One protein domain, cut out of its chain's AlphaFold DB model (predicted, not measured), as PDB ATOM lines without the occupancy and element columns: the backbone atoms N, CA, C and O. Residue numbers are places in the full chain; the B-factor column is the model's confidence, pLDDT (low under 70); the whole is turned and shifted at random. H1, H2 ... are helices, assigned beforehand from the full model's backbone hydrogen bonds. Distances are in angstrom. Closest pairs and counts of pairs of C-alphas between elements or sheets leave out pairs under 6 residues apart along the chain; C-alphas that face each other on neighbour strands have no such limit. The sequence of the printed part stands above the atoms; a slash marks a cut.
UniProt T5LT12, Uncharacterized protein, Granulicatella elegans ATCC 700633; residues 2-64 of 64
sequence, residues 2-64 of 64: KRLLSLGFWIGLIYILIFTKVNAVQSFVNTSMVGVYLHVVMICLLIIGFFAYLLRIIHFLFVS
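Overview. This is residues 2 to 64 of the 64 residues of an uncharacterized protein of Granulicatella elegans ATCC 700633 (UniProt T5LT12). Two long helices, H1 and H3, cross at a steep angle, and the short helix H2 bridges their ends on one side of the crossing, making a narrow triangle with H2 as its short side. H3 runs on past the crossing, and residues 54 to 64 stick out as a long arm that makes much of the length. The printed part has 63 residues with three named helices, H1, H2 and H3 in that order, and no named strand; the class is all helix. It is loose, with a radius of gyration of the C-alphas of 14.6 A, and its outline is a rod spanning 49 by 20 by 16 A.

Along the chain. H1 runs from residue 2 to residue 21, beginning at C-alpha 2 at (141.272, 83.684, 105.102) and measuring 29.9 A from first to last C-alpha. After Val 22 comes H2, residues 23 to 31, 12.1 A long, with C-alpha 23 at (117.998, 108.107, 103.425). After Ser 32 comes H3, residues 33 to 62, the longest helix at 43.7 A, which ends at C-alpha 62 at (158.450, 91.060, 101.739). Val 63 and Ser 64 follow it.

Arrangement. H1 and H3 touch, with 17 pairs of C-alphas within 8 A. Their closest C-alphas are those of Phe 9 and Gly 49, 5.0 A apart. They run opposite ways at a steep tilt of 48 degrees, and H3 touches H1 with residues 42 to 53 alone. H1 and H2 touch only at the corner by their link, with residues 18 to 20 of H1 alone; the closest C-alphas are those of Phe 19 and Val 25, 5.7 A apart. Their lines are about perpendicular, at 81 degrees. H2 and H3 also touch only at the corner by their link, with residues 35 to 39 of H3 alone; the closest C-alphas are those of Val 29 and Gly 35, 4.0 A apart. Their lines are only just about perpendicular, at 71 degrees. In H2 and H3 every O i to N i+4 pair is within hydrogen-bond range; in H1 15 of 16 are.

Size, cuts and confidence. The two C-alphas farthest apart are those of Thr 31 and Ser 64, at 49.2 A. Residues 54 to 64, of which 54 to 62 belong to H3, stand free; without them the body of 52 residues spans 35 by 20 by 14 A. The printed part has no cut, and it ends at Ser 64, the chain's last residue. The links from H1 to H2 and from H2 to H3 are both tight, with 1 residue each. The mean pLDDT of the printed part is 77.5, and residues 2 to 7 and 63 to 64 are under 70.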
ATOM      1  N   LYS A   2     141.080  82.447 105.902       55.81
ATOM      2  CA  LYS A   2     141.272  83.684 105.102       55.81
ATOM      3  C   LYS A   2     139.988  84.232 104.432       55.81
ATOM      4  O   LYS A   2     139.952  85.393 104.048       55.81
ATOM      5  N   ARG A   3     138.935  83.408 104.284       57.66
ATOM      6  CA  ARG A   3     137.657  83.789 103.634       57.66
ATOM      7  C   ARG A   3     136.712  84.575 104.548       57.66
ATOM      8  O   ARG A   3     136.028  85.459 104.053       57.66
ATOM      9  N   LEU A   4     136.705  84.288 105.852       60.41
ATOM     10  CA  LEU A   4     135.783  84.930 106.802       60.41
ATOM     11  C   LEU A   4     136.081  86.430 106.960       60.41
ATOM     12  O   LEU A   4     135.176  87.254 106.982       60.41
ATOM     13  N   LEU A   5     137.371  86.769 106.997       62.22
ATOM     14  CA  LEU A   5     137.857  88.140 107.162       62.22
ATOM     15  C   LEU A   5     137.626  88.998 105.905       62.22
ATOM     16  O   LEU A   5     137.290  90.171 106.008       62.22
ATOM     17  N   SER A   6     137.716  88.380 104.722       65.94
ATOM     18  CA  SER A   6     137.316  89.009 103.457       65.94
ATOM     19  C   SER A   6     135.801  89.241 103.411       65.94
ATOM     20  O   SER A   6     135.357  90.332 103.078       65.94
ATOM     21  N   LEU A   7     134.996  88.257 103.827       69.50
ATOM     22  CA  LEU A   7     133.535  88.386 103.891       69.50
ATOM     23  C   LEU A   7     133.088  89.560 104.773       69.50
ATOM     24  O   LEU A   7     132.276  90.362 104.325       69.50
ATOM     25  N   GLY A   8     133.655  89.705 105.977       71.44
ATOM     26  CA  GLY A   8     133.355  90.838 106.862       71.44
ATOM     27  C   GLY A   8     133.685  92.199 106.236       71.44
ATOM     28  O   GLY A   8     132.901  93.136 106.359       71.44
ATOM     29  N   PHE A   9     134.794  92.285 105.495       74.19
ATOM     30  CA  PHE A   9     135.174  93.486 104.750       74.19
ATOM     31  C   PHE A   9     134.172  93.821 103.634       74.19
ATOM     32  O   PHE A   9     133.704  94.955 103.548       74.19
ATOM     33  N   TRP A  10     133.784  92.835 102.819       76.69
ATOM     34  CA  TRP A  10     132.800  93.027 101.745       76.69
ATOM     35  C   TRP A  10     131.420  93.423 102.280       76.69
ATOM     36  O   TRP A  10     130.769  94.293 101.707       76.69
ATOM     37  N   ILE A  11     130.995  92.835 103.402       79.50
ATOM     38  CA  ILE A  11     129.722  93.158 104.060       79.50
ATOM     39  C   ILE A  11     129.729  94.601 104.581       79.50
ATOM     40  O   ILE A  11     128.778  95.339 104.329       79.50
ATOM     41  N   GLY A  12     130.810  95.031 105.242       77.88
ATOM     42  CA  GLY A  12     130.953  96.417 105.694       77.88
ATOM     43  C   GLY A  12     130.965  97.416 104.531       77.88
ATOM     44  O   GLY A  12     130.328  98.466 104.603       77.88
ATOM     45  N   LEU A  13     131.634  97.073 103.427       80.88
ATOM     46  CA  LEU A  13     131.717  97.927 102.240       80.88
ATOM     47  C   LEU A  13     130.351  98.094 101.556       80.88
ATOM     48  O   LEU A  13     129.957  99.213 101.227       80.88
ATOM     49  N   ILE A  14     129.594  97.004 101.408       83.75
ATOM     50  CA  ILE A  14     128.215  97.039 100.898       83.75
ATOM     51  C   ILE A  14     127.324  97.874 101.827       83.75
ATOM     52  O   ILE A  14     126.544  98.697 101.351       83.75
ATOM     53  N   TYR A  15     127.473  97.720 103.145       81.12
ATOM     54  CA  TYR A  15     126.720  98.499 104.124       81.12
ATOM     55  C   TYR A  15     126.986 100.008 104.005       81.12
ATOM     56  O   TYR A  15     126.026 100.774 103.991       81.12
ATOM     57  N   ILE A  16     128.239 100.453 103.841       79.62
ATOM     58  CA  ILE A  16     128.556 101.882 103.637       79.62
ATOM     59  C   ILE A  16     127.943 102.416 102.339       79.62
ATOM     60  O   ILE A  16     127.389 103.518 102.324       79.62
ATOM     61  N   LEU A  17     128.006 101.647 101.252       80.94
ATOM     62  CA  LEU A  17     127.408 102.046  99.975       80.94
ATOM     63  C   LEU A  17     125.890 102.229 100.092       80.94
ATOM     64  O   LEU A  17     125.353 103.228  99.612       80.94
ATOM     65  N   ILE A  18     125.212 101.305 100.776       81.31
ATOM     66  CA  ILE A  18     123.770 101.385 101.038       81.31
ATOM     67  C   ILE A  18     123.463 102.550 101.986       81.31
ATOM     68  O   ILE A  18     122.570 103.344 101.705       81.31
ATOM     69  N   PHE A  19     124.233 102.707 103.066       76.75
ATOM     70  CA  PHE A  19     124.092 103.807 104.019       76.75
ATOM     71  C   PHE A  19     124.197 105.176 103.337       76.75
ATOM     72  O   PHE A  19     123.435 106.082 103.649       76.75
ATOM     73  N   THR A  20     125.098 105.317 102.364       76.81
ATOM     74  CA  THR A  20     125.326 106.584 101.651       76.81
ATOM     75  C   THR A  20     124.204 106.918 100.662       76.81
ATOM     76  O   THR A  20     124.032 108.073 100.281       76.81
ATOM     77  N   LYS A  21     123.445 105.916 100.204       76.44
ATOM     78  CA  LYS A  21     122.444 106.066  99.134       76.44
ATOM     79  C   LYS A  21     121.001 105.968  99.618       76.44
ATOM     80  O   LYS A  21     120.101 106.365  98.882       76.44
ATOM     81  N   VAL A  22     120.764 105.452 100.823       83.81
ATOM     82  CA  VAL A  22     119.417 105.204 101.344       83.81
ATOM     83  C   VAL A  22     119.142 106.080 102.567       83.81
ATOM     84  O   VAL A  22     119.510 105.737 103.691       83.81
ATOM     85  N   ASN A  23     118.402 107.175 102.360       76.00
ATOM     86  CA  ASN A  23     117.998 108.107 103.425       76.00
ATOM     87  C   ASN A  23     117.277 107.425 104.599       76.00
ATOM     88  O   ASN A  23     117.431 107.847 105.742       76.00
ATOM     89  N   ALA A  24     116.509 106.361 104.344       74.44
ATOM     90  CA  ALA A  24     115.832 105.610 105.403       74.44
ATOM     91  C   ALA A  24     116.827 104.931 106.363       74.44
ATOM     92  O   ALA A  24     116.598 104.904 107.571       74.44
ATOM     93  N   VAL A  25     117.959 104.441 105.846       73.50
ATOM     94  CA  VAL A  25     119.014 103.815 106.657       73.50
ATOM     95  C   VAL A  25     119.763 104.877 107.460       73.50
ATOM     96  O   VAL A  25     120.029 104.667 108.641       73.50
ATOM     97  N   GLN A  26     120.033 106.047 106.872       73.00
ATOM     98  CA  GLN A  26     120.625 107.171 107.606       73.00
ATOM     99  C   GLN A  26     119.712 107.667 108.732       73.00
ATOM    100  O   GLN A  26     120.171 107.880 109.852       73.00
ATOM    101  N   SER A  27     118.411 107.791 108.456       77.25
ATOM    102  CA  SER A  27     117.410 108.166 109.456       77.25
ATOM    103  C   SER A  27     117.347 107.145 110.597       77.25
ATOM    104  O   SER A  27     117.389 107.527 111.763       77.25
ATOM    105  N   PHE A  28     117.348 105.844 110.288       77.88
ATOM    106  CA  PHE A  28     117.359 104.776 111.293       77.88
ATOM    107  C   PHE A  28     118.609 104.804 112.186       77.88
ATOM    108  O   PHE A  28     118.505 104.667 113.407       77.88
ATOM    109  N   VAL A  29     119.790 105.013 111.597       75.88
ATOM    110  CA  VAL A  29     121.055 105.111 112.343       75.88
ATOM    111  C   VAL A  29     121.082 106.354 113.229       75.88
ATOM    112  O   VAL A  29     121.521 106.263 114.367       75.88
ATOM    113  N   ASN A  30     120.565 107.488 112.754       75.88
ATOM    114  CA  ASN A  30     120.591 108.743 113.510       75.88
ATOM    115  C   ASN A  30     119.509 108.841 114.597       75.88
ATOM    116  O   ASN A  30     119.648 109.645 115.515       75.88
ATOM    117  N   THR A  31     118.431 108.060 114.507       78.12
ATOM    118  CA  THR A  31     117.309 108.111 115.466       78.12
ATOM    119  C   THR A  31     117.387 107.045 116.551       78.12
ATOM    120  O   THR A  31     116.861 107.246 117.644       78.12
ATOM    121  N   SER A  32     118.041 105.915 116.284       75.69
ATOM    122  CA  SER A  32     118.127 104.810 117.234       75.69
ATOM    123  C   SER A  32     119.534 104.690 117.816       75.69
ATOM    124  O   SER A  32     120.514 104.570 117.084       75.69
ATOM    125  N   MET A  33     119.644 104.643 119.149       77.25
ATOM    126  CA  MET A  33     120.932 104.389 119.817       77.25
ATOM    127  C   MET A  33     121.555 103.070 119.323       77.25
ATOM    128  O   MET A  33     122.758 102.988 119.100       77.25
ATOM    129  N   VAL A  34     120.718 102.062 119.053       77.81
ATOM    130  CA  VAL A  34     121.110 100.761 118.482       77.81
ATOM    131  C   VAL A  34     121.699 100.896 117.072       77.81
ATOM    132  O   VAL A  34     122.690 100.237 116.755       77.81
ATOM    133  N   GLY A  35     121.129 101.763 116.229       77.31
ATOM    134  CA  GLY A  35     121.619 102.029 114.880       77.31
ATOM    135  C   GLY A  35     123.005 102.671 114.875       77.31
ATOM    136  O   GLY A  35     123.850 102.265 114.077       77.31
ATOM    137  N   VAL A  36     123.276 103.586 115.813       79.44
ATOM    138  CA  VAL A  36     124.614 104.175 116.010       79.44
ATOM    139  C   VAL A  36     125.636 103.098 116.380       79.44
ATOM    140  O   VAL A  36     126.689 103.016 115.747       79.44
ATOM    141  N   TYR A  37     125.324 102.224 117.345       82.81
ATOM    142  CA  TYR A  37     126.235 101.138 117.730       82.81
ATOM    143  C   TYR A  37     126.523 100.181 116.568       82.81
ATOM    144  O   TYR A  37     127.681  99.841 116.331       82.81
ATOM    145  N   LEU A  38     125.502  99.786 115.801       81.06
ATOM    146  CA  LEU A  38     125.678  98.942 114.614       81.06
ATOM    147  C   LEU A  38     126.553  99.613 113.551       81.06
ATOM    148  O   LEU A  38     127.408  98.953 112.960       81.06
ATOM    149  N   HIS A  39     126.376 100.917 113.336       83.62
ATOM    150  CA  HIS A  39     127.183 101.680 112.390       83.62
ATOM    151  C   HIS A  39     128.662 101.697 112.799       83.62
ATOM    152  O   HIS A  39     129.537 101.399 111.987       83.62
ATOM    153  N   VAL A  40     128.942 101.952 114.079       84.50
ATOM    154  CA  VAL A  40     130.306 101.932 114.628       84.50
ATOM    155  C   VAL A  40     130.932 100.538 114.506       84.50
ATOM    156  O   VAL A  40     132.069 100.419 114.056       84.50
ATOM    157  N   VAL A  41     130.189  99.471 114.822       85.44
ATOM    158  CA  VAL A  41     130.670  98.084 114.682       85.44
ATOM    159  C   VAL A  41     131.007  97.752 113.226       85.44
ATOM    160  O   VAL A  41     132.054  97.158 112.958       85.44
ATOM    161  N   MET A  42     130.164  98.163 112.275       82.50
ATOM    162  CA  MET A  42     130.417  97.974 110.842       82.50
ATOM    163  C   MET A  42     131.686  98.707 110.388       82.50
ATOM    164  O   MET A  42     132.493  98.125 109.661       82.50
ATOM    165  N   ILE A  43     131.907  99.942 110.853       84.19
ATOM    166  CA  ILE A  43     133.132 100.706 110.573       84.19
ATOM    167  C   ILE A  43     134.360 100.002 111.166       84.19
ATOM    168  O   ILE A  43     135.361  99.829 110.470       84.19
ATOM    169  N   CYS A  44     134.291  99.539 112.418       85.25
ATOM    170  CA  CYS A  44     135.387  98.803 113.051       85.25
ATOM    171  C   CYS A  44     135.748  97.527 112.279       85.25
ATOM    172  O   CYS A  44     136.929  97.263 112.050       85.25
ATOM    173  N   LEU A  45     134.753  96.759 111.824       83.31
ATOM    174  CA  LEU A  45     134.977  95.565 111.000       83.31
ATOM    175  C   LEU A  45     135.666  95.899 109.670       83.31
ATOM    176  O   LEU A  45     136.544  95.156 109.230       83.31
ATOM    177  N   LEU A  46     135.312  97.027 109.057       84.31
ATOM    178  CA  LEU A  46     135.935  97.528 107.833       84.31
ATOM    179  C   LEU A  46     137.405  97.895 108.042       84.31
ATOM    180  O   LEU A  46     138.250  97.488 107.245       84.31
ATOM    181  N   ILE A  47     137.719  98.606 109.129       85.31
ATOM    182  CA  ILE A  47     139.092  98.983 109.489       85.31
ATOM    183  C   ILE A  47     139.937  97.726 109.721       85.31
ATOM    184  O   ILE A  47     141.010  97.586 109.136       85.31
ATOM    185  N   ILE A  48     139.440  96.776 110.518       85.25
ATOM    186  CA  ILE A  48     140.143  95.515 110.797       85.25
ATOM    187  C   ILE A  48     140.351  94.716 109.503       85.25
ATOM    188  O   ILE A  48     141.446  94.206 109.255       85.25
ATOM    189  N   GLY A  49     139.322  94.636 108.653       82.25
ATOM    190  CA  GLY A  49     139.398  93.976 107.351       82.25
ATOM    191  C   GLY A  49     140.431  94.615 106.424       82.25
ATOM    192  O   GLY A  49     141.216  93.900 105.797       82.25
ATOM    193  N   PHE A  50     140.491  95.947 106.393       82.44
ATOM    194  CA  PHE A  50     141.477  96.698 105.620       82.44
ATOM    195  C   PHE A  50     142.903  96.438 106.115       82.44
ATOM    196  O   PHE A  50     143.765  96.077 105.317       82.44
ATOM    197  N   PHE A  51     143.150  96.534 107.425       83.94
ATOM    198  CA  PHE A  51     144.469  96.259 108.002       83.94
ATOM    199  C   PHE A  51     144.925  94.825 107.749       83.94
ATOM    200  O   PHE A  51     146.073  94.605 107.373       83.94
ATOM    201  N   ALA A  52     144.037  93.843 107.892       82.31
ATOM    202  CA  ALA A  52     144.368  92.453 107.607       82.31
ATOM    203  C   ALA A  52     144.677  92.214 106.119       82.31
ATOM    204  O   ALA A  52     145.556  91.414 105.789       82.31
ATOM    205  N   TYR A  53     143.979  92.908 105.214       79.44
ATOM    206  CA  TYR A  53     144.280  92.873 103.785       79.44
ATOM    207  C   TYR A  53     145.632  93.529 103.475       79.44
ATOM    208  O   TYR A  53     146.447  92.947 102.758       79.44
ATOM    209  N   LEU A  54     145.911  94.686 104.076       83.38
ATOM    210  CA  LEU A  54     147.170  95.413 103.925       83.38
ATOM    211  C   LEU A  54     148.360  94.591 104.443       83.38
ATOM    212  O   LEU A  54     149.351  94.423 103.737       83.38
ATOM    213  N   LEU A  55     148.224  93.989 105.629       83.62
ATOM    214  CA  LEU A  55     149.223  93.093 106.215       83.62
ATOM    215  C   LEU A  55     149.511  91.897 105.297       83.62
ATOM    216  O   LEU A  55     150.652  91.460 105.178       83.62
ATOM    217  N   ARG A  56     148.486  91.388 104.604       77.38
ATOM    218  CA  ARG A  56     148.636  90.301 103.633       77.38
ATOM    219  C   ARG A  56     149.404  90.736 102.385       77.38
ATOM    220  O   ARG A  56     150.205  89.945 101.895       77.38
ATOM    221  N   ILE A  57     149.171  91.948 101.878       81.00
ATOM    222  CA  ILE A  57     149.938  92.505 100.751       81.00
ATOM    223  C   ILE A  57     151.402  92.669 101.151       81.00
ATOM    224  O   ILE A  57     152.275  92.204 100.428       81.00
ATOM    225  N   ILE A  58     151.667  93.264 102.315       84.44
ATOM    226  CA  ILE A  58     153.028  93.455 102.832       84.44
ATOM    227  C   ILE A  58     153.722  92.100 102.999       84.44
ATOM    228  O   ILE A  58     154.825  91.909 102.503       84.44
ATOM    229  N   HIS A  59     153.059  91.119 103.615       81.50
ATOM    230  CA  HIS A  59     153.614  89.772 103.739       81.50
ATOM    231  C   HIS A  59     153.901  89.136 102.370       81.50
ATOM    232  O   HIS A  59     154.906  88.458 102.215       81.50
ATOM    233  N   PHE A  60     153.044  89.327 101.366       76.75
ATOM    234  CA  PHE A  60     153.308  88.827 100.014       76.75
ATOM    235  C   PHE A  60     154.503  89.527  99.350       76.75
ATOM    236  O   PHE A  60     155.240  88.883  98.621       76.75
ATOM    237  N   LEU A  61     154.709  90.818  99.612       76.44
ATOM    238  CA  LEU A  61     155.782  91.619  99.013       76.44
ATOM    239  C   LEU A  61     157.156  91.421  99.664       76.44
ATOM    240  O   LEU A  61     158.161  91.589  98.986       76.44
ATOM    241  N   PHE A  62     157.202  91.126 100.965       76.00
ATOM    242  CA  PHE A  62     158.450  91.060 101.739       76.00
ATOM    243  C   PHE A  62     158.858  89.644 102.161       76.00
ATOM    244  O   PHE A  62     159.993  89.444 102.584       76.00
ATOM    245  N   VAL A  63     157.940  88.674 102.107       68.88
ATOM    246  CA  VAL A  63     158.205  87.267 102.473       68.88
ATOM    247  C   VAL A  63     158.174  86.345 101.240       68.88
ATOM    248  O   VAL A  63     158.438  85.152 101.369       68.88
ATOM    249  N   SER A  64     157.869  86.876 100.048       51.31
ATOM    250  CA  SER A  64     158.085  86.190  98.760       51.31
ATOM    251  C   SER A  64     159.423  86.578  98.149       51.31
ATOM    252  O   SER A  64     159.897  85.759  97.333       51.31
TER     253      SER A  64